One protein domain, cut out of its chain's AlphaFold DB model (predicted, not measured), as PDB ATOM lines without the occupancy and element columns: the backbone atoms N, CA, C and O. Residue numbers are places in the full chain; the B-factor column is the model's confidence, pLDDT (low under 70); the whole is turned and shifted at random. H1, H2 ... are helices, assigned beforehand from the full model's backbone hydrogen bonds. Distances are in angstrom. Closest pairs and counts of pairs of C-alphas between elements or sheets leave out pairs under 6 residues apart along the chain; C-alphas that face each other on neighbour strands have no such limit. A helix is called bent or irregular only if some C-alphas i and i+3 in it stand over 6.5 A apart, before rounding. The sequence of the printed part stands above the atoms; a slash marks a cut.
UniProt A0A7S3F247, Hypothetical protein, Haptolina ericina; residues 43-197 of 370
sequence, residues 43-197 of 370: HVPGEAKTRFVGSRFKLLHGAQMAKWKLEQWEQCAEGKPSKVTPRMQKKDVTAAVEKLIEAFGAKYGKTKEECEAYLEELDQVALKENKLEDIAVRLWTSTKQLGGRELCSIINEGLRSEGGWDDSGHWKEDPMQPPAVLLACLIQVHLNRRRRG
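AT A GLANCE: This is residues 43 to 197 of the 370 residues of the protein "Hypothetical protein" of Haptolina ericina (UniProt A0A7S3F247). Six helices pack crosswise into a compact cluster: H6 and H2 cross in its middle, H1 packs on one side of H6, and H3 folds back beside H2 as a hairpin. H4 packs on H3 and H6, H5 stands about perpendicular to H2, H4 and H6 and makes a corner with H4 near Trp 140 and Cys 152 and another with H6 near Gly 158 and Gln 177, and the two long links, H1 to H2 and H5 to H6, hold the two C-alphas farthest apart, those of Gly 79 and Asp 167. The printed part has 155 residues, with six named helices in the order H1 to H6 and no named strand, and the class is all helix. The radius of gyration of the C-alphas is 16.8 A, and the C-alphas span 53 by 41 by 29 A.

HOW THE PARTS SIT: H1, residues 56 to 71, touches H6, residues 177 to 196, at a steep tilt of 62 degrees; H6 does so with residues 177 to 185 alone, and the closest C-alphas, those of His 61 and Val 181, are 6.2 A apart. H2, residues 86 to 108, is apart from H1. Residues 93 to 100 of H2 touch H6, with the C-alphas of Ala 96 and Pro 179 closest at 4.8 A; the tilt is steep, 44 degrees, opposite ways. H3, residues 112 to 127, forms a helical hairpin with H2, at a shallow tilt of 34 degrees, only just short of steep; the closest C-alphas, those of Ile 101 and Cys 115, are 6.3 A apart. H4, residues 132 to 141, touches H6, closest at the C-alphas of Ala 136 and Ile 187, 5.5 A, and H3, closest at those of Ala 126 and Arg 138, 5.0 A. H2 and H4 only just touch, with 3 pairs of C-alphas within 8 A, the closest being those of Lys 90 and Leu 132, 6.7 A. H5, residues 151 to 160, is about perpendicular to H6, at 78 degrees, and touches it, with the C-alphas of Gly 158 and Gln 177 closest at 4.5 A. Every O i to N i+4 pair is within hydrogen-bond range in H1, H2, H3, H4 and H5; in H6 11 of 16 are.

IN THESE COORDINATES: H1 begins at C-alpha 56 (10.504, -9.087, 24.662) and is 22.6 A long. H2 is 32.8 A long, H3 20.1 A and H6 27.4 A, with C-alpha 196 at (-2.461, -21.196, 5.030). H6 has a kink of 44 degrees near residue 190 and is irregular, with C-alphas 191 and 194 7.8 A apart; H3 is only just irregular, with C-alphas 124 and 127 6.6 A apart.

THE WHOLE: The two C-alphas farthest apart, those of Gly 79 and Asp 167, are 53.6 A apart. The printed part has no cut. The mean pLDDT of the printed part is 90.9, and residues 75 to 79 are under 70.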
ATOM      1  N   HIS A  43      22.641 -25.256  30.203       83.69
ATOM      2  CA  HIS A  43      23.481 -24.114  29.865       83.69
ATOM      3  C   HIS A  43      24.323 -24.470  28.641       83.69
ATOM      4  O   HIS A  43      25.061 -25.459  28.667       83.69
ATOM      5  N   VAL A  44      24.209 -23.673  27.579       86.75
ATOM      6  CA  VAL A  44      24.992 -23.873  26.357       86.75
ATOM      7  C   VAL A  44      26.105 -22.825  26.323       86.75
ATOM      8  O   VAL A  44      25.804 -21.630  26.359       86.75
ATOM      9  N   PRO A  45      27.389 -23.233  26.266       87.69
ATOM     10  CA  PRO A  45      28.504 -22.296  26.245       87.69
ATOM     11  C   PRO A  45      28.345 -21.253  25.143       87.69
ATOM     12  O   PRO A  45      28.092 -21.590  23.988       87.69
ATOM     13  N   GLY A  46      28.493 -19.984  25.514       84.44
ATOM     14  CA  GLY A  46      28.404 -18.877  24.570       84.44
ATOM     15  C   GLY A  46      27.002 -18.614  24.025       84.44
ATOM     16  O   GLY A  46      26.909 -17.932  23.021       84.44
ATOM     17  N   GLU A  47      25.914 -19.125  24.609       88.25
ATOM     18  CA  GLU A  47      24.566 -18.732  24.174       88.25
ATOM     19  C   GLU A  47      24.292 -17.233  24.388       88.25
ATOM     20  O   GLU A  47      24.854 -16.591  25.281       88.25
ATOM     21  N   ALA A  48      23.401 -16.659  23.575       84.62
ATOM     22  CA  ALA A  48      22.926 -15.301  23.811       84.62
ATOM     23  C   ALA A  48      22.160 -15.217  25.141       84.62
ATOM     24  O   ALA A  48      21.477 -16.156  25.545       84.62
ATOM     25  N   LYS A  49      22.218 -14.045  25.786       84.31
ATOM     26  CA  LYS A  49      21.605 -13.808  27.105       84.31
ATOM     27  C   LYS A  49      20.099 -14.076  27.140       84.31
ATOM     28  O   LYS A  49      19.582 -14.504  28.166       84.31
ATOM     29  N   THR A  50      19.406 -13.825  26.032       82.00
ATOM     30  CA  THR A  50      17.951 -13.934  25.971       82.00
ATOM     31  C   THR A  50      17.522 -15.134  25.140       82.00
ATOM     32  O   THR A  50      17.873 -15.257  23.967       82.00
ATOM     33  N   ARG A  51      16.676 -15.982  25.733       87.62
ATOM     34  CA  ARG A  51      15.941 -17.053  25.049       87.62
ATOM     35  C   ARG A  51      14.554 -16.586  24.614       87.62
ATOM     36  O   ARG A  51      13.969 -15.687  25.213       87.62
ATOM     37  N   PHE A  52      13.975 -17.232  23.601       87.00
ATOM     38  CA  PHE A  52      12.680 -16.816  23.043       87.00
ATOM     39  C   PHE A  52      11.559 -16.756  24.091       87.00
ATOM     40  O   PHE A  52      10.747 -15.830  24.054       87.00
ATOM     41  N   VAL A  53      11.515 -17.704  25.036       84.44
ATOM     42  CA  VAL A  53      10.460 -17.776  26.061       84.44
ATOM     43  C   VAL A  53      10.350 -16.511  26.916       84.44
ATOM     44  O   VAL A  53       9.218 -16.108  27.190       84.44
ATOM     45  N   GLY A  54      11.488 -15.904  27.272       81.19
ATOM     46  CA  GLY A  54      11.589 -14.671  28.055       81.19
ATOM     47  C   GLY A  54      11.786 -13.419  27.200       81.19
ATOM     48  O   GLY A  54      11.724 -12.315  27.720       81.19
ATOM     49  N   SER A  55      11.996 -13.570  25.889       87.19
ATOM     50  CA  SER A  55      12.277 -12.435  25.010       87.19
ATOM     51  C   SER A  55      11.122 -11.443  24.937       87.19
ATOM     52  O   SER A  55       9.944 -11.805  24.811       87.19
ATOM     53  N   ARG A  56      11.474 -10.162  24.887       89.00
ATOM     54  CA  ARG A  56      10.504  -9.087  24.662       89.00
ATOM     55  C   ARG A  56       9.897  -9.154  23.261       89.00
ATOM     56  O   ARG A  56       8.729  -8.807  23.072       89.00
ATOM     57  N   PHE A  57      10.648  -9.696  22.301       92.31
ATOM     58  CA  PHE A  57      10.132 -10.042  20.980       92.31
ATOM     59  C   PHE A  57       8.862 -10.894  21.077       92.31
ATOM     60  O   PHE A  57       7.864 -10.556  20.449       92.31
ATOM     61  N   LYS A  58       8.863 -11.972  21.875       90.88
ATOM     62  CA  LYS A  58       7.710 -12.880  22.002       90.88
ATOM     63  C   LYS A  58       6.465 -12.156  22.512       90.88
ATOM     64  O   LYS A  58       5.373 -12.391  21.995       90.88
ATOM     65  N   LEU A  59       6.633 -11.275  23.498       88.25
ATOM     66  CA  LEU A  59       5.553 -10.466  24.063       88.25
ATOM     67  C   LEU A  59       4.964  -9.513  23.017       88.25
ATOM     68  O   LEU A  59       3.766  -9.564  22.735       88.25
ATOM     69  N   LEU A  60       5.816  -8.700  22.384       91.12
ATOM     70  CA  LEU A  60       5.408  -7.735  21.359       91.12
ATOM     71  C   LEU A  60       4.798  -8.425  20.131       91.12
ATOM     72  O   LEU A  60       3.770  -7.986  19.614       91.12
ATOM     73  N   HIS A  61       5.389  -9.538  19.692       93.56
ATOM     74  CA  HIS A  61       4.895 -10.348  18.580       93.56
ATOM     75  C   HIS A  61       3.514 -10.924  18.897       93.56
ATOM     76  O   HIS A  61       2.579 -10.740  18.117       93.56
ATOM     77  N   GLY A  62       3.355 -11.547  20.069       89.56
ATOM     78  CA  GLY A  62       2.080 -12.094  20.531       89.56
ATOM     79  C   GLY A  62       0.984 -11.032  20.613       89.56
ATOM     80  O   GLY A  62      -0.109 -11.244  20.084       89.56
ATOM     81  N   ALA A  63       1.290  -9.867  21.193       88.31
ATOM     82  CA  ALA A  63       0.391  -8.715  21.245       88.31
ATOM     83  C   ALA A  63      -0.013  -8.221  19.846       88.31
ATOM     84  O   ALA A  63      -1.195  -7.979  19.586       88.31
ATOM     85  N   GLN A  64       0.942  -8.124  18.919       93.50
ATOM     86  CA  GLN A  64       0.673  -7.675  17.555       93.50
ATOM     87  C   GLN A  64      -0.205  -8.674  16.783       93.50
ATOM     88  O   GLN A  64      -1.167  -8.268  16.127       93.50
ATOM     89  N   MET A  65       0.067  -9.979  16.897       90.69
ATOM     90  CA  MET A  65      -0.763 -11.035  16.298       90.69
ATOM     91  C   MET A  65      -2.179 -11.054  16.884       90.69
ATOM     92  O   MET A  65      -3.161 -11.188  16.151       90.69
ATOM     93  N   ALA A  66      -2.294 -10.887  18.202       87.19
ATOM     94  CA  ALA A  66      -3.560 -10.782  18.917       87.19
ATOM     95  C   ALA A  66      -4.400  -9.595  18.420       87.19
ATOM     96  O   ALA A  66      -5.574  -9.769  18.076       87.19
ATOM     97  N   LYS A  67      -3.782  -8.413  18.304       89.31
ATOM     98  CA  LYS A  67      -4.403  -7.212  17.734       89.31
ATOM     99  C   LYS A  67      -4.897  -7.461  16.307       89.31
ATOM    100  O   LYS A  67      -6.075  -7.252  16.019       89.31
ATOM    101  N   TRP A  68      -4.037  -7.986  15.434       90.88
ATOM    102  CA  TRP A  68      -4.394  -8.274  14.042       90.88
ATOM    103  C   TRP A  68      -5.551  -9.262  13.911       90.88
ATOM    104  O   TRP A  68      -6.427  -9.077  13.067       90.88
ATOM    105  N   LYS A  69      -5.618 -10.272  14.780       86.75
ATOM    106  CA  LYS A  69      -6.743 -11.213  14.816       86.75
ATOM    107  C   LYS A  69      -8.066 -10.525  15.184       86.75
ATOM    108  O   LYS A  69      -9.080 -10.793  14.542       86.75
ATOM    109  N   LEU A  70      -8.071  -9.633  16.178       86.88
ATOM    110  CA  LEU A  70      -9.268  -8.884  16.605       86.88
ATOM    111  C   LEU A  70      -9.769  -7.899  15.537       86.88
ATOM    112  O   LEU A  70     -10.981  -7.719  15.337       86.88
ATOM    113  N   GLU A  71      -8.826  -7.270  14.845       88.44
ATOM    114  CA  GLU A  71      -9.085  -6.316  13.768       88.44
ATOM    115  C   GLU A  71      -9.426  -7.007  12.440       88.44
ATOM    116  O   GLU A  71      -9.849  -6.338  11.500       88.44
ATOM    117  N   GLN A  72      -9.289  -8.338  12.361       87.25
ATOM    118  CA  GLN A  72      -9.354  -9.086  11.098       87.25
ATOM    119  C   GLN A  72      -8.418  -8.455  10.064       87.25
ATOM    120  O   GLN A  72      -8.809  -8.169   8.934       87.25
ATOM    121  N   TRP A  73      -7.203  -8.141  10.510       86.25
ATOM    122  CA  TRP A  73      -6.236  -7.361   9.753       86.25
ATOM    123  C   TRP A  73      -5.847  -8.075   8.459       86.25
ATOM    124  O   TRP A  73      -5.763  -7.437   7.421       86.25
ATOM    125  N   GLU A  74      -5.707  -9.400   8.480       77.06
ATOM    126  CA  GLU A  74      -5.661 -10.193   7.250       77.06
ATOM    127  C   GLU A  74      -7.080 -10.371   6.699       77.06
ATOM    128  O   GLU A  74      -8.005 -10.687   7.451       77.06
ATOM    129  N   GLN A  75      -7.268 -10.219   5.384       66.25
ATOM    130  CA  GLN A  75      -8.509 -10.645   4.739       66.25
ATOM    131  C   GLN A  75      -8.652 -12.161   4.930       66.25
ATOM    132  O   GLN A  75      -8.035 -12.950   4.217       66.25
ATOM    133  N   CYS A  76      -9.426 -12.581   5.930       51.28
ATOM    134  CA  CYS A  76      -9.707 -13.992   6.131       51.28
ATOM    135  C   CYS A  76     -10.462 -14.533   4.914       51.28
ATOM    136  O   CYS A  76     -11.427 -13.929   4.447       51.28
ATOM    137  N   ALA A  77     -10.057 -15.720   4.464       50.44
ATOM    138  CA  ALA A  77     -10.624 -16.483   3.351       50.44
ATOM    139  C   ALA A  77     -12.143 -16.783   3.453       50.44
ATOM    140  O   ALA A  77     -12.705 -17.420   2.572       50.44
ATOM    141  N   GLU A  78     -12.827 -16.318   4.500       59.53
ATOM    142  CA  GLU A  78     -14.241 -16.576   4.790       59.53
ATOM    143  C   GLU A  78     -15.201 -15.493   4.262       59.53
ATOM    144  O   GLU A  78     -16.341 -15.401   4.714       59.53
ATOM    145  N   GLY A  79     -14.758 -14.621   3.350       65.62
ATOM    146  CA  GLY A  79     -15.632 -13.623   2.716       65.62
ATOM    147  C   GLY A  79     -16.153 -12.519   3.650       65.62
ATOM    148  O   GLY A  79     -17.000 -11.725   3.245       65.62
ATOM    149  N   LYS A  80     -15.651 -12.435   4.890       70.75
ATOM    150  CA  LYS A  80     -15.930 -11.313   5.796       70.75
ATOM    151  C   LYS A  80     -15.038 -10.126   5.415       70.75
ATOM    152  O   LYS A  80     -13.828 -10.313   5.272       70.75
ATOM    153  N   PRO A  81     -15.591  -8.912   5.254       71.38
ATOM    154  CA  PRO A  81     -14.780  -7.737   4.970       71.38
ATOM    155  C   PRO A  81     -13.854  -7.451   6.157       71.38
ATOM    156  O   PRO A  81     -14.314  -7.359   7.294       71.38
ATOM    157  N   SER A  82     -12.555  -7.310   5.887       81.12
ATOM    158  CA  SER A  82     -11.583  -6.868   6.892       81.12
ATOM    159  C   SER A  82     -11.992  -5.504   7.457       81.12
ATOM    160  O   SER A  82     -12.411  -4.622   6.701       81.12
ATOM    161  N   LYS A  83     -11.836  -5.298   8.774       86.00
ATOM    162  CA  LYS A  83     -12.018  -3.963   9.377       86.00
ATOM    163  C   LYS A  83     -10.867  -3.018   9.021       86.00
ATOM    164  O   LYS A  83     -10.992  -1.809   9.204       86.00
ATOM    165  N   VAL A  84      -9.755  -3.562   8.527       89.25
ATOM    166  CA  VAL A  84      -8.546  -2.823   8.180       89.25
ATOM    167  C   VAL A  84      -8.411  -2.793   6.666       89.25
ATOM    168  O   VAL A  84      -8.204  -3.799   5.997       89.25
ATOM    169  N   THR A  85      -8.531  -1.600   6.097       90.38
ATOM    170  CA  THR A  85      -8.340  -1.431   4.653       90.38
ATOM    171  C   THR A  85      -6.856  -1.566   4.284       90.38
ATOM    172  O   THR A  85      -6.002  -1.209   5.098       90.38
ATOM    173  N   PRO A  86      -6.507  -1.958   3.043       89.31
ATOM    174  CA  PRO A  86      -5.114  -1.955   2.581       89.31
ATOM    175  C   PRO A  86      -4.395  -0.615   2.795       89.31
ATOM    176  O   PRO A  86      -3.213  -0.571   3.127       89.31
ATOM    177  N   ARG A  87      -5.128   0.503   2.691       90.88
ATOM    178  CA  ARG A  87      -4.614   1.846   2.992       90.88
ATOM    179  C   ARG A  87      -4.209   2.001   4.461       90.88
ATOM    180  O   ARG A  87      -3.193   2.631   4.737       90.88
ATOM    181  N   MET A  88      -4.995   1.457   5.389       92.38
ATOM    182  CA  MET A  88      -4.671   1.471   6.820       92.38
ATOM    183  C   MET A  88      -3.460   0.588   7.115       92.38
ATOM    184  O   MET A  88      -2.547   1.046   7.787       92.38
ATOM    185  N   GLN A  89      -3.392  -0.613   6.529       91.69
ATOM    186  CA  GLN A  89      -2.223  -1.489   6.674       91.69
ATOM    187  C   GLN A  89      -0.945  -0.796   6.187       91.69
ATOM    188  O   GLN A  89       0.049  -0.752   6.904       91.69
ATOM    189  N   LYS A  90      -0.978  -0.185   4.995       92.25
ATOM    190  CA  LYS A  90       0.157   0.574   4.452       92.25
ATOM    191  C   LYS A  90       0.555   1.746   5.354       92.25
ATOM    192  O   LYS A  90       1.746   1.992   5.531       92.25
ATOM    193  N   LYS A  91      -0.420   2.449   5.944       93.56
ATOM    194  CA  LYS A  91      -0.156   3.518   6.917       93.56
ATOM    195  C   LYS A  91       0.562   2.981   8.158       93.56
ATOM    196  O   LYS A  91       1.532   3.598   8.583       93.56
ATOM    197  N   ASP A  92       0.130   1.844   8.701       93.44
ATOM    198  CA  ASP A  92       0.774   1.217   9.864       93.44
ATOM    199  C   ASP A  92       2.222   0.814   9.557       93.44
ATOM    200  O   ASP A  92       3.114   1.061  10.365       93.44
ATOM    201  N   VAL A  93       2.468   0.247   8.370       94.25
ATOM    202  CA  VAL A  93       3.821  -0.114   7.919       94.25
ATOM    203  C   VAL A  93       4.699   1.120   7.752       94.25
ATOM    204  O   VAL A  93       5.815   1.135   8.258       94.25
ATOM    205  N   THR A  94       4.189   2.165   7.099       94.94
ATOM    206  CA  THR A  94       4.925   3.426   6.900       94.94
ATOM    207  C   THR A  94       5.315   4.031   8.248       94.94
ATOM    208  O   THR A  94       6.489   4.287   8.488       94.94
ATOM    209  N   ALA A  95       4.360   4.126   9.177       96.31
ATOM    210  CA  ALA A  95       4.610   4.636  10.521       96.31
ATOM    211  C   ALA A  95       5.606   3.772  11.317       96.31
ATOM    212  O   ALA A  95       6.350   4.292  12.145       96.31
ATOM    213  N   ALA A  96       5.625   2.451  11.106       97.19
ATOM    214  CA  ALA A  96       6.612   1.575  11.730       97.19
ATOM    215  C   ALA A  96       8.019   1.791  11.152       97.19
ATOM    216  O   ALA A  96       8.977   1.842  11.919       97.19
ATOM    217  N   VAL A  97       8.149   1.959   9.831       97.81
ATOM    218  CA  VAL A  97       9.434   2.286   9.191       97.81
ATOM    219  C   VAL A  97       9.948   3.636   9.691       97.81
ATOM    220  O   VAL A  97      11.075   3.694  10.167       97.81
ATOM    221  N   GLU A  98       9.122   4.686   9.674       97.88
ATOM    222  CA  GLU A  98       9.475   6.023  10.182       97.88
ATOM    223  C   GLU A  98      10.020   5.952  11.612       97.88
ATOM    224  O   GLU A  98      11.156   6.350  11.863       97.88
ATOM    225  N   LYS A  99       9.272   5.328  12.532       98.12
ATOM    226  CA  LYS A  99       9.693   5.166  13.933       98.12
ATOM    227  C   LYS A  99      10.990   4.376  14.084       98.12
ATOM    228  O   LYS A  99      11.802   4.705  14.945       98.12
ATOM    229  N   LEU A 100      11.188   3.325  13.283       98.50
ATOM    230  CA  LEU A 100      12.426   2.546  13.315       98.50
ATOM    231  C   LEU A 100      13.621   3.396  12.867       98.50
ATOM    232  O   LEU A 100      14.678   3.335  13.491       98.50
ATOM    233  N   ILE A 101      13.453   4.189  11.806       98.50
ATOM    234  CA  ILE A 101      14.507   5.050  11.263       98.50
ATOM    235  C   ILE A 101      14.814   6.226  12.185       98.50
ATOM    236  O   ILE A 101      15.987   6.532  12.386       98.50
ATOM    237  N   GLU A 102      13.806   6.839  12.802       98.38
ATOM    238  CA  GLU A 102      13.995   7.866  13.832       98.38
ATOM    239  C   GLU A 102      14.763   7.312  15.040       98.38
ATOM    240  O   GLU A 102      15.745   7.911  15.480       98.38
ATOM    241  N   ALA A 103      14.364   6.139  15.548       98.06
ATOM    242  CA  ALA A 103      15.033   5.487  16.672       98.06
ATOM    243  C   ALA A 103      16.488   5.110  16.339       98.06
ATOM    244  O   ALA A 103      17.394   5.364  17.135       98.06
ATOM    245  N   PHE A 104      16.726   4.559  15.144       98.31
ATOM    246  CA  PHE A 104      18.070   4.254  14.654       98.31
ATOM    247  C   PHE A 104      18.916   5.524  14.493       98.31
ATOM    248  O   PHE A 104      20.066   5.567  14.931       98.31
ATOM    249  N   GLY A 105      18.343   6.577  13.907       98.25
ATOM    250  CA  GLY A 105      19.016   7.854  13.721       98.25
ATOM    251  C   GLY A 105      19.431   8.483  15.045       98.25
ATOM    252  O   GLY A 105      20.593   8.850  15.208       98.25
ATOM    253  N   ALA A 106      18.532   8.495  16.033       97.69
ATOM    254  CA  ALA A 106      18.836   8.964  17.382       97.69
ATOM    255  C   ALA A 106      19.962   8.152  18.047       97.69
ATOM    256  O   ALA A 106      20.853   8.731  18.669       97.69
ATOM    257  N   LYS A 107      19.958   6.821  17.891       97.00
ATOM    258  CA  LYS A 107      20.967   5.916  18.471       97.00
ATOM    259  C   LYS A 107      22.363   6.106  17.871       97.00
ATOM    260  O   LYS A 107      23.351   6.011  18.593       97.00
ATOM    261  N   TYR A 108      22.448   6.389  16.571       97.38
ATOM    262  CA  TYR A 108      23.711   6.486  15.826       97.38
ATOM    263  C   TYR A 108      24.091   7.909  15.401       97.38
ATOM    264  O   TYR A 108      24.986   8.085  14.572       97.38
ATOM    265  N   GLY A 109      23.424   8.924  15.957       97.50
ATOM    266  CA  GLY A 109      23.725  10.331  15.692       97.50
ATOM    267  C   GLY A 109      23.500  10.747  14.236       97.50
ATOM    268  O   GLY A 109      24.275  11.543  13.711       97.50
ATOM    269  N   LYS A 110      22.481  10.192  13.571       98.00
ATOM    270  CA  LYS A 110      22.039  10.667  12.254       98.00
ATOM    271  C   LYS A 110      21.188  11.914  12.408       98.00
ATOM    272  O   LYS A 110      20.381  12.025  13.332       98.00
ATOM    273  N   THR A 111      21.395  12.851  11.500       98.12
ATOM    274  CA  THR A 111      20.588  14.062  11.407       98.12
ATOM    275  C   THR A 111      19.170  13.714  10.967       98.12
ATOM    276  O   THR A 111      18.924  12.688  10.326       98.12
ATOM    277  N   LYS A 112      18.220  14.585  11.305       98.12
ATOM    278  CA  LYS A 112      16.828  14.417  10.888       98.12
ATOM    279  C   LYS A 112      16.722  14.405   9.360       98.12
ATOM    280  O   LYS A 112      15.989  13.595   8.808       98.12
ATOM    281  N   GLU A 113      17.513  15.240   8.699       98.38
ATOM    282  CA  GLU A 113      17.575  15.372   7.247       98.38
ATOM    283  C   GLU A 113      18.085  14.086   6.574       98.38
ATOM    284  O   GLU A 113      17.526  13.662   5.565       98.38
ATOM    285  N   GLU A 114      19.100  13.417   7.139       98.25
ATOM    286  CA  GLU A 114      19.561  12.104   6.650       98.25
ATOM    287  C   GLU A 114      18.471  11.030   6.782       98.25
ATOM    288  O   GLU A 114      18.273  10.228   5.867       98.25
ATOM    289  N   CYS A 115      17.757  11.008   7.912       98.38
ATOM    290  CA  CYS A 115      16.646  10.085   8.140       98.38
ATOM    291  C   CYS A 115      15.485  10.334   7.163       98.38
ATOM    292  O   CYS A 115      14.970   9.382   6.581       98.38
ATOM    293  N   GLU A 116      15.093  11.594   6.954       98.12
ATOM    294  CA  GLU A 116      14.030  11.981   6.019       98.12
ATOM    295  C   GLU A 116      14.395  11.640   4.569       98.12
ATOM    296  O   GLU A 116      13.581  11.044   3.861       98.12
ATOM    297  N   ALA A 117      15.631  11.925   4.147       97.94
ATOM    298  CA  ALA A 117      16.115  11.562   2.816       97.94
ATOM    299  C   ALA A 117      16.073  10.041   2.596       97.94
ATOM    300  O   ALA A 117      15.612   9.568   1.557       97.94
ATOM    301  N   TYR A 118      16.492   9.258   3.594       98.06
ATOM    302  CA  TYR A 118      16.429   7.801   3.516       98.06
ATOM    303  C   TYR A 118      14.988   7.273   3.434       98.06
ATOM    304  O   TYR A 118      14.700   6.360   2.657       98.06
ATOM    305  N   LEU A 119      14.060   7.859   4.198       97.56
ATOM    306  CA  LEU A 119      12.638   7.512   4.137       97.56
ATOM    307  C   LEU A 119      12.032   7.822   2.763       97.56
ATOM    308  O   LEU A 119      11.252   7.015   2.252       97.56
ATOM    309  N   GLU A 120      12.420   8.935   2.136       96.88
ATOM    310  CA  GLU A 120      11.990   9.268   0.776       96.88
ATOM    311  C   GLU A 120      12.474   8.224  -0.245       96.88
ATOM    312  O   GLU A 120      11.697   7.776  -1.093       96.88
ATOM    313  N   GLU A 121      13.724   7.760  -0.137       96.62
ATOM    314  CA  GLU A 121      14.232   6.684  -0.995       96.62
ATOM    315  C   GLU A 121      13.464   5.366  -0.803       96.62
ATOM    316  O   GLU A 121      13.150   4.683  -1.784       96.62
ATOM    317  N   LEU A 122      13.131   5.004   0.442       95.88
ATOM    318  CA  LEU A 122      12.341   3.805   0.741       95.88
ATOM    319  C   LEU A 122      10.903   3.910   0.213       95.88
ATOM    320  O   LEU A 122      10.363   2.913  -0.287       95.88
ATOM    321  N   ASP A 123      10.286   5.094   0.277       94.25
ATOM    322  CA  ASP A 123       8.948   5.317  -0.278       94.25
ATOM    323  C   ASP A 123       8.918   5.061  -1.786       94.25
ATOM    324  O   ASP A 123       8.033   4.365  -2.299       94.25
ATOM    325  N   GLN A 124       9.939   5.549  -2.495       92.12
ATOM    326  CA  GLN A 124      10.052   5.390  -3.940       92.12
ATOM    327  C   GLN A 124      10.165   3.930  -4.385       92.12
ATOM    328  O   GLN A 124       9.661   3.600  -5.462       92.12
ATOM    329  N   VAL A 125      10.806   3.080  -3.582       89.38
ATOM    330  CA  VAL A 125      11.139   1.699  -3.955       89.38
ATOM    331  C   VAL A 125      10.087   0.700  -3.484       89.38
ATOM    332  O   VAL A 125       9.664  -0.163  -4.252       89.38
ATOM    333  N   ALA A 126       9.640   0.803  -2.232       83.62
ATOM    334  CA  ALA A 126       8.822  -0.235  -1.615       83.62
ATOM    335  C   ALA A 126       7.393   0.219  -1.328       83.62
ATOM    336  O   ALA A 126       6.441  -0.507  -1.620       83.62
ATOM    337  N   LEU A 127       7.213   1.422  -0.774       79.62
ATOM    338  CA  LEU A 127       5.900   1.827  -0.274       79.62
ATOM    339  C   LEU A 127       4.908   2.114  -1.401       79.62
ATOM    340  O   LEU A 127       3.708   2.017  -1.170       79.62
ATOM    341  N   LYS A 128       5.349   2.390  -2.634       82.38
ATOM    342  CA  LYS A 128       4.454   2.571  -3.797       82.38
ATOM    343  C   LYS A 128       3.698   1.311  -4.231       82.38
ATOM    344  O   LYS A 128       2.738   1.430  -4.992       82.38
ATOM    345  N   GLU A 129       4.075   0.136  -3.740       87.75
ATOM    346  CA  GLU A 129       3.375  -1.105  -4.058       87.75
ATOM    347  C   GLU A 129       1.941  -1.138  -3.507       87.75
ATOM    348  O   GLU A 129       1.613  -0.550  -2.474       87.75
ATOM    349  N   ASN A 130       1.061  -1.847  -4.219       85.50
ATOM    350  CA  ASN A 130      -0.356  -1.960  -3.850       85.50
ATOM    351  C   ASN A 130      -0.637  -3.146  -2.925       85.50
ATOM    352  O   ASN A 130      -1.604  -3.123  -2.162       85.50
ATOM    353  N   LYS A 131       0.176  -4.205  -3.016       89.62
ATOM    354  CA  LYS A 131       0.039  -5.383  -2.160       89.62
ATOM    355  C   LYS A 131       1.008  -5.261  -1.004       89.62
ATOM    356  O   LYS A 131       2.202  -5.070  -1.197       89.62
ATOM    357  N   LEU A 132       0.486  -5.443   0.198       89.56
ATOM    358  CA  LEU A 132       1.262  -5.346   1.425       89.56
ATOM    359  C   LEU A 132       2.428  -6.345   1.480       89.56
ATOM    360  O   LEU A 132       3.499  -6.044   1.992       89.56
ATOM    361  N   GLU A 133       2.211  -7.517   0.899       88.56
ATOM    362  CA  GLU A 133       3.214  -8.558   0.698       88.56
ATOM    363  C   GLU A 133       4.424  -8.056  -0.099       88.56
ATOM    364  O   GLU A 133       5.570  -8.266   0.295       88.56
ATOM    365  N   ASP A 134       4.159  -7.334  -1.189       91.75
ATOM    366  CA  ASP A 134       5.194  -6.770  -2.047       91.75
ATOM    367  C   ASP A 134       5.939  -5.643  -1.319       91.75
ATOM    368  O   ASP A 134       7.164  -5.581  -1.397       91.75
ATOM    369  N   ILE A 135       5.222  -4.811  -0.548       93.69
ATOM    370  CA  ILE A 135       5.826  -3.780   0.311       93.69
ATOM    371  C   ILE A 135       6.807  -4.425   1.299       93.69
ATOM    372  O   ILE A 135       7.947  -3.985   1.406       93.69
ATOM    373  N   ALA A 136       6.387  -5.478   2.005       92.88
ATOM    374  CA  ALA A 136       7.207  -6.147   3.014       92.88
ATOM    375  C   ALA A 136       8.504  -6.720   2.421       92.88
ATOM    376  O   ALA A 136       9.583  -6.518   2.979       92.88
ATOM    377  N   VAL A 137       8.400  -7.400   1.274       93.50
ATOM    378  CA  VAL A 137       9.557  -7.989   0.584       93.50
ATOM    379  C   VAL A 137      10.486  -6.909   0.034       93.50
ATOM    380  O   VAL A 137      11.697  -7.012   0.218       93.50
ATOM    381  N   ARG A 138       9.957  -5.853  -0.595       95.38
ATOM    382  CA  ARG A 138      10.795  -4.764  -1.124       95.38
ATOM    383  C   ARG A 138      11.464  -3.948  -0.025       95.38
ATOM    384  O   ARG A 138      12.617  -3.574  -0.182       95.38
ATOM    385  N   LEU A 139      10.784  -3.706   1.099       95.94
ATOM    386  CA  LEU A 139      11.407  -3.079   2.269       95.94
ATOM    387  C   LEU A 139      12.562  -3.939   2.788       95.94
ATOM    388  O   LEU A 139      13.661  -3.430   2.982       95.94
ATOM    389  N   TRP A 140      12.329  -5.242   2.978       97.50
ATOM    390  CA  TRP A 140      13.360  -6.166   3.452       97.50
ATOM    391  C   TRP A 140      14.574  -6.210   2.520       97.50
ATOM    392  O   TRP A 140      15.706  -6.113   2.973       97.50
ATOM    393  N   THR A 141      14.335  -6.321   1.218       96.88
ATOM    394  CA  THR A 141      15.395  -6.503   0.214       96.88
ATOM    395  C   THR A 141      15.997  -5.196  -0.298       96.88
ATOM    396  O   THR A 141      16.860  -5.228  -1.172       96.88
ATOM    397  N   SER A 142      15.548  -4.049   0.219       96.69
ATOM    398  CA  SER A 142      16.005  -2.733  -0.218       96.69
ATOM    399  C   SER A 142      17.518  -2.587  -0.061       96.69
ATOM    400  O   SER A 142      18.067  -2.760   1.026       96.69
ATOM    401  N   THR A 143      18.173  -2.188  -1.148       95.94
ATOM    402  CA  THR A 143      19.613  -1.897  -1.196       95.94
ATOM    403  C   THR A 143      19.941  -0.461  -0.781       95.94
ATOM    404  O   THR A 143      21.105  -0.059  -0.792       95.94
ATOM    405  N   LYS A 144      18.924   0.335  -0.424       97.25
ATOM    406  CA  LYS A 144      19.102   1.687   0.112       97.25
ATOM    407  C   LYS A 144      19.764   1.615   1.483       97.25
ATOM    408  O   LYS A 144      19.544   0.665   2.232       97.25
ATOM    409  N   GLN A 145      20.557   2.630   1.823       97.50
ATOM    410  CA  GLN A 145      21.352   2.620   3.047       97.50
ATOM    411  C   GLN A 145      21.260   3.932   3.823       97.50
ATOM    412  O   GLN A 145      21.370   5.010   3.246       97.50
ATOM    413  N   LEU A 146      21.186   3.823   5.150       97.81
ATOM    414  CA  LEU A 146      21.354   4.938   6.080       97.81
ATOM    415  C   LEU A 146      22.651   4.748   6.862       97.81
ATOM    416  O   LEU A 146      22.763   3.859   7.704       97.81
ATOM    417  N   GLY A 147      23.664   5.563   6.563       95.81
ATOM    418  CA  GLY A 147      24.979   5.435   7.194       95.81
ATOM    419  C   GLY A 147      25.660   4.087   6.933       95.81
ATOM    420  O   GLY A 147      26.240   3.520   7.854       95.81
ATOM    421  N   GLY A 148      25.551   3.561   5.708       95.56
ATOM    422  CA  GLY A 148      26.148   2.277   5.319       95.56
ATOM    423  C   GLY A 148      25.365   1.041   5.780       95.56
ATOM    424  O   GLY A 148      25.892  -0.068   5.738       95.56
ATOM    425  N   ARG A 149      24.128   1.211   6.268       96.56
ATOM    426  CA  ARG A 149      23.290   0.123   6.796       96.56
ATOM    427  C   ARG A 149      21.997   0.009   6.000       96.56
ATOM    428  O   ARG A 149      21.238   0.970   5.914       96.56
ATOM    429  N   GLU A 150      21.754  -1.175   5.449       97.25
ATOM    430  CA  GLU A 150      20.506  -1.539   4.763       97.25
ATOM    431  C   GLU A 150      19.353  -1.718   5.767       97.25
ATOM    432  O   GLU A 150      19.579  -2.053   6.939       97.25
ATOM    433  N   LEU A 151      18.101  -1.557   5.320       97.88
ATOM    434  CA  LEU A 151      16.927  -1.665   6.197       97.88
ATOM    435  C   LEU A 151      16.822  -3.037   6.886       97.88
ATOM    436  O   LEU A 151      16.512  -3.087   8.075       97.88
ATOM    437  N   CYS A 152      17.126  -4.142   6.198       97.75
ATOM    438  CA  CYS A 152      17.132  -5.481   6.805       97.75
ATOM    439  C   CYS A 152      18.101  -5.585   7.990       97.75
ATOM    440  O   CYS A 152      17.785  -6.219   9.000       97.75
ATOM    441  N   SER A 153      19.256  -4.920   7.901       97.06
ATOM    442  CA  SER A 153      20.249  -4.869   8.973       97.06
ATOM    443  C   SER A 153      19.735  -4.063  10.165       97.06
ATOM    444  O   SER A 153      19.893  -4.506  11.302       97.06
ATOM    445  N   ILE A 154      19.063  -2.933   9.909       98.12
ATOM    446  CA  ILE A 154      18.434  -2.089  10.940       98.12
ATOM    447  C   ILE A 154      17.292  -2.843  11.640       98.12
ATOM    448  O   ILE A 154      17.230  -2.856  12.869       98.12
ATOM    449  N   ILE A 155      16.424  -3.531  10.885       98.12
ATOM    450  CA  ILE A 155      15.351  -4.371  11.442       98.12
ATOM    451  C   ILE A 155      15.955  -5.448  12.343       98.12
ATOM    452  O   ILE A 155      15.563  -5.578  13.499       98.12
ATOM    453  N   ASN A 156      16.936  -6.198  11.840       97.56
ATOM    454  CA  ASN A 156      17.582  -7.263  12.601       97.56
ATOM    455  C   ASN A 156      18.281  -6.751  13.867       97.56
ATOM    456  O   ASN A 156      18.311  -7.456  14.872       97.56
ATOM    457  N   GLU A 157      18.830  -5.538  13.850       96.69
ATOM    458  CA  GLU A 157      19.363  -4.902  15.052       96.69
ATOM    459  C   GLU A 157      18.263  -4.558  16.062       96.69
ATOM    460  O   GLU A 157      18.393  -4.894  17.240       96.69
ATOM    461  N   GLY A 158      17.158  -3.967  15.602       96.88
ATOM    462  CA  GLY A 158      16.004  -3.670  16.449       96.88
ATOM    463  C   GLY A 158      15.409  -4.927  17.085       96.88
ATOM    464  O   GLY A 158      15.098  -4.921  18.269       96.88
ATOM    465  N   LEU A 159      15.336  -6.041  16.347       96.06
ATOM    466  CA  LEU A 159      14.846  -7.326  16.870       96.06
ATOM    467  C   LEU A 159      15.696  -7.879  18.021       96.06
ATOM    468  O   LEU A 159      15.160  -8.536  18.912       96.06
ATOM    469  N   ARG A 160      17.005  -7.609  18.009       92.12
ATOM    470  CA  ARG A 160      17.952  -8.072  19.037       92.12
ATOM    471  C   ARG A 160      18.078  -7.129  20.224       92.12
ATOM    472  O   ARG A 160      18.589  -7.530  21.264       92.12
ATOM    473  N   SER A 161      17.673  -5.879  20.054       90.75
ATOM    474  CA  SER A 161      17.850  -4.857  21.075       90.75
ATOM    475  C   SER A 161      16.687  -4.927  22.058       90.75
ATOM    476  O   SER A 161      15.612  -4.417  21.780       90.75
ATOM    477  N   GLU A 162      16.861  -5.597  23.196       83.69
ATOM    478  CA  GLU A 162      15.774  -5.738  24.180       83.69
ATOM    479  C   GLU A 162      15.636  -4.540  25.131       83.69
ATOM    480  O   GLU A 162      14.630  -4.416  25.827       83.69
ATOM    481  N   GLY A 163      16.613  -3.633  25.120       87.31
ATOM    482  CA  GLY A 163      16.783  -2.593  26.130       87.31
ATOM    483  C   GLY A 163      17.908  -2.940  27.101       87.31
ATOM    484  O   GLY A 163      18.740  -3.808  26.828       87.31
ATOM    485  N   GLY A 164      17.955  -2.240  28.227       87.25
ATOM    486  CA  GLY A 164      18.925  -2.493  29.285       87.25
ATOM    487  C   GLY A 164      18.607  -1.708  30.547       87.25
ATOM    488  O   GLY A 164      17.814  -0.770  30.527       87.25
ATOM    489  N   TRP A 165      19.234  -2.099  31.650       85.19
ATOM    490  CA  TRP A 165      19.158  -1.357  32.902       85.19
ATOM    491  C   TRP A 165      20.007  -0.091  32.824       85.19
ATOM    492  O   TRP A 165      21.155  -0.142  32.377       85.19
ATOM    493  N   ASP A 166      19.444   1.034  33.252       88.81
ATOM    494  CA  ASP A 166      20.206   2.261  33.464       88.81
ATOM    495  C   ASP A 166      20.853   2.302  34.860       88.81
ATOM    496  O   ASP A 166      20.603   1.448  35.716       88.81
ATOM    497  N   ASP A 167      21.682   3.320  35.105       91.25
ATOM    498  CA  ASP A 167      22.399   3.502  36.377       91.25
ATOM    499  C   ASP A 167      21.464   3.666  37.588       91.25
ATOM    500  O   ASP A 167      21.891   3.528  38.735       91.25
ATOM    501  N   SER A 168      20.184   3.965  37.353       90.69
ATOM    502  CA  SER A 168      19.175   4.106  38.400       90.69
ATOM    503  C   SER A 168      18.431   2.805  38.703       90.69
ATOM    504  O   SER A 168      17.513   2.808  39.523       90.69
ATOM    505  N   GLY A 169      18.824   1.701  38.061       87.88
ATOM    506  CA  GLY A 169      18.154   0.418  38.205       87.88
ATOM    507  C   GLY A 169      16.751   0.433  37.610       87.88
ATOM    508  O   GLY A 169      15.890  -0.287  38.103       87.88
ATOM    509  N   HIS A 170      16.505   1.246  36.576       86.31
ATOM    510  CA  HIS A 170      15.276   1.191  35.788       86.31
ATOM    511  C   HIS A 170      15.554   0.533  34.441       86.31
ATOM    512  O   HIS A 170      16.556   0.807  33.775       86.31
ATOM    513  N   TRP A 171      14.658  -0.361  34.029       83.75
ATOM    514  CA  TRP A 171      14.734  -0.956  32.705       83.75
ATOM    515  C   TRP A 171      14.352   0.085  31.655       83.75
ATOM    516  O   TRP A 171      13.233   0.603  31.652       83.75
ATOM    517  N   LYS A 172      15.272   0.368  30.737       91.31
ATOM    518  CA  LYS A 172      15.054   1.253  29.601       91.31
ATOM    519  C   LYS A 172      14.914   0.433  28.331       91.31
ATOM    520  O   LYS A 172      15.841  -0.244  27.892       91.31
ATOM    521  N   GLU A 173      13.743   0.528  27.721       90.94
ATOM    522  CA  GLU A 173      13.427  -0.149  26.467       90.94
ATOM    523  C   GLU A 173      14.242   0.436  25.304       90.94
ATOM    524  O   GLU A 173      14.447   1.652  25.241       90.94
ATOM    525  N   ASP A 174      14.673  -0.405  24.355       94.69
ATOM    526  CA  ASP A 174      15.211   0.103  23.088       94.69
ATOM    527  C   ASP A 174      14.038   0.530  22.178       94.69
ATOM    528  O   ASP A 174      13.210  -0.311  21.801       94.69
ATOM    529  N   PRO A 175      13.939   1.821  21.799       96.56
ATOM    530  CA  PRO A 175      12.841   2.323  20.974       96.56
ATOM    531  C   PRO A 175      12.797   1.714  19.564       96.56
ATOM    532  O   PRO A 175      11.755   1.785  18.910       96.56
ATOM    533  N   MET A 176      13.881   1.090  19.087       97.62
ATOM    534  CA  MET A 176      13.902   0.382  17.805       97.62
ATOM    535  C   MET A 176      13.092  -0.919  17.835       97.62
ATOM    536  O   MET A 176      12.615  -1.366  16.789       97.62
ATOM    537  N   GLN A 177      12.936  -1.553  19.000       95.94
ATOM    538  CA  GLN A 177      12.402  -2.912  19.060       95.94
ATOM    539  C   GLN A 177      10.917  -3.001  18.682       95.94
ATOM    540  O   GLN A 177      10.595  -3.820  17.818       95.94
ATOM    541  N   PRO A 178       9.991  -2.185  19.230       96.38
ATOM    542  CA  PRO A 178       8.581  -2.272  18.852       96.38
ATOM    543  C   PRO A 178       8.311  -2.129  17.342       96.38
ATOM    544  O   PRO A 178       7.625  -2.999  16.792       96.38
ATOM    545  N   PRO A 179       8.844  -1.114  16.626       98.00
ATOM    546  CA  PRO A 179       8.628  -1.027  15.185       98.00
ATOM    547  C   PRO A 179       9.330  -2.154  14.412       98.00
ATOM    548  O   PRO A 179       8.752  -2.665  13.452       98.00
ATOM    549  N   ALA A 180      10.512  -2.612  14.843       98.00
ATOM    550  CA  ALA A 180      11.177  -3.761  14.224       98.00
ATOM    551  C   ALA A 180      10.351  -5.053  14.354       98.00
ATOM    552  O   ALA A 180      10.217  -5.794  13.379       98.00
ATOM    553  N   VAL A 181       9.741  -5.304  15.520       97.12
ATOM    554  CA  VAL A 181       8.849  -6.455  15.737       97.12
ATOM    555  C   VAL A 181       7.622  -6.372  14.836       97.12
ATOM    556  O   VAL A 181       7.272  -7.371  14.214       97.12
ATOM    557  N   LEU A 182       6.994  -5.198  14.699       96.44
ATOM    558  CA  LEU A 182       5.848  -5.019  13.800       96.44
ATOM    559  C   LEU A 182       6.221  -5.337  12.344       96.44
ATOM    560  O   LEU A 182       5.497  -6.072  11.665       96.44
ATOM    561  N   LEU A 183       7.367  -4.843  11.869       97.44
ATOM    562  CA  LEU A 183       7.858  -5.144  10.521       97.44
ATOM    563  C   LEU A 183       8.192  -6.634  10.350       97.44
ATOM    564  O   LEU A 183       7.847  -7.224   9.327       97.44
ATOM    565  N   ALA A 184       8.778  -7.279  11.361       97.19
ATOM    566  CA  ALA A 184       9.004  -8.722  11.343       97.19
ATOM    567  C   ALA A 184       7.687  -9.511  11.318       97.19
ATOM    568  O   ALA A 184       7.559 -10.453  10.542       97.19
ATOM    569  N   CYS A 185       6.675  -9.111  12.096       95.44
ATOM    570  CA  CYS A 185       5.329  -9.685  12.044       95.44
ATOM    571  C   CYS A 185       4.752  -9.626  10.625       95.44
ATOM    572  O   CYS A 185       4.220 -10.623  10.138       95.44
ATOM    573  N   LEU A 186       4.900  -8.482   9.952       94.25
ATOM    574  CA  LEU A 186       4.439  -8.285   8.582       94.25
ATOM    575  C   LEU A 186       5.154  -9.220   7.600       94.25
ATOM    576  O   LEU A 186       4.511  -9.893   6.795       94.25
ATOM    577  N   ILE A 187       6.483  -9.269   7.661       95.12
ATOM    578  CA  ILE A 187       7.279 -10.128   6.780       95.12
ATOM    579  C   ILE A 187       6.915 -11.596   7.033       95.12
ATOM    580  O   ILE A 187       6.623 -12.339   6.097       95.12
ATOM    581  N   GLN A 188       6.829 -12.003   8.299       94.12
ATOM    582  CA  GLN A 188       6.481 -13.363   8.706       94.12
ATOM    583  C   GLN A 188       5.085 -13.792   8.281       94.12
ATOM    584  O   GLN A 188       4.891 -14.968   7.977       94.12
ATOM    585  N   VAL A 189       4.115 -12.874   8.244       88.75
ATOM    586  CA  VAL A 189       2.811 -13.152   7.637       88.75
ATOM    587  C   VAL A 189       3.015 -13.690   6.230       88.75
ATOM    588  O   VAL A 189       2.406 -14.692   5.873       88.75
ATOM    589  N   HIS A 190       3.917 -13.105   5.451       87.06
ATOM    590  CA  HIS A 190       4.174 -13.561   4.096       87.06
ATOM    591  C   HIS A 190       5.039 -14.836   4.039       87.06
ATOM    592  O   HIS A 190       4.720 -15.759   3.283       87.06
ATOM    593  N   LEU A 191       6.065 -14.951   4.893       90.56
ATOM    594  CA  LEU A 191       6.921 -16.148   4.970       90.56
ATOM    595  C   LEU A 191       6.141 -17.411   5.367       90.56
ATOM    596  O   LEU A 191       6.368 -18.491   4.829       90.56
ATOM    597  N   ASN A 192       5.170 -17.269   6.269       89.50
ATOM    598  CA  ASN A 192       4.408 -18.380   6.839       89.50
ATOM    599  C   ASN A 192       3.202 -18.805   5.986       89.50
ATOM    600  O   ASN A 192       2.337 -19.550   6.456       89.50
ATOM    601  N   ARG A 193       3.111 -18.353   4.730       87.31
ATOM    602  CA  ARG A 193       1.951 -18.610   3.862       87.31
ATOM    603  C   ARG A 193       1.658 -20.099   3.632       87.31
ATOM    604  O   ARG A 193       0.494 -20.452   3.461       87.31
ATOM    605  N   ARG A 194       2.660 -20.984   3.720       87.94
ATOM    606  CA  ARG A 194       2.471 -22.451   3.659       87.94
ATOM    607  C   ARG A 194       1.461 -22.958   4.687       87.94
ATOM    608  O   ARG A 194       0.645 -23.816   4.377       87.94
ATOM    609  N   ARG A 195       1.452 -22.369   5.888       89.25
ATOM    610  CA  ARG A 195       0.490 -22.708   6.956       89.25
ATOM    611  C   ARG A 195      -0.957 -22.451   6.558       89.25
ATOM    612  O   ARG A 195      -1.869 -23.005   7.156       89.25
ATOM    613  N   ARG A 196      -1.157 -21.581   5.571       86.06
ATOM    614  CA  ARG A 196      -2.461 -21.196   5.030       86.06
ATOM    615  C   ARG A 196      -2.740 -21.861   3.676       86.06
ATOM    616  O   ARG A 196      -3.654 -21.438   2.982       86.06
ATOM    617  N   GLY A 197      -1.954 -22.872   3.295       87.00
ATOM    618  CA  GLY A 197      -2.156 -23.645   2.069       87.00
ATOM    619  C   GLY A 197      -1.697 -22.955   0.782       87.00
ATOM    620  O   GLY A 197      -2.044 -23.417  -0.299       87.00
TER     621      GLY A 197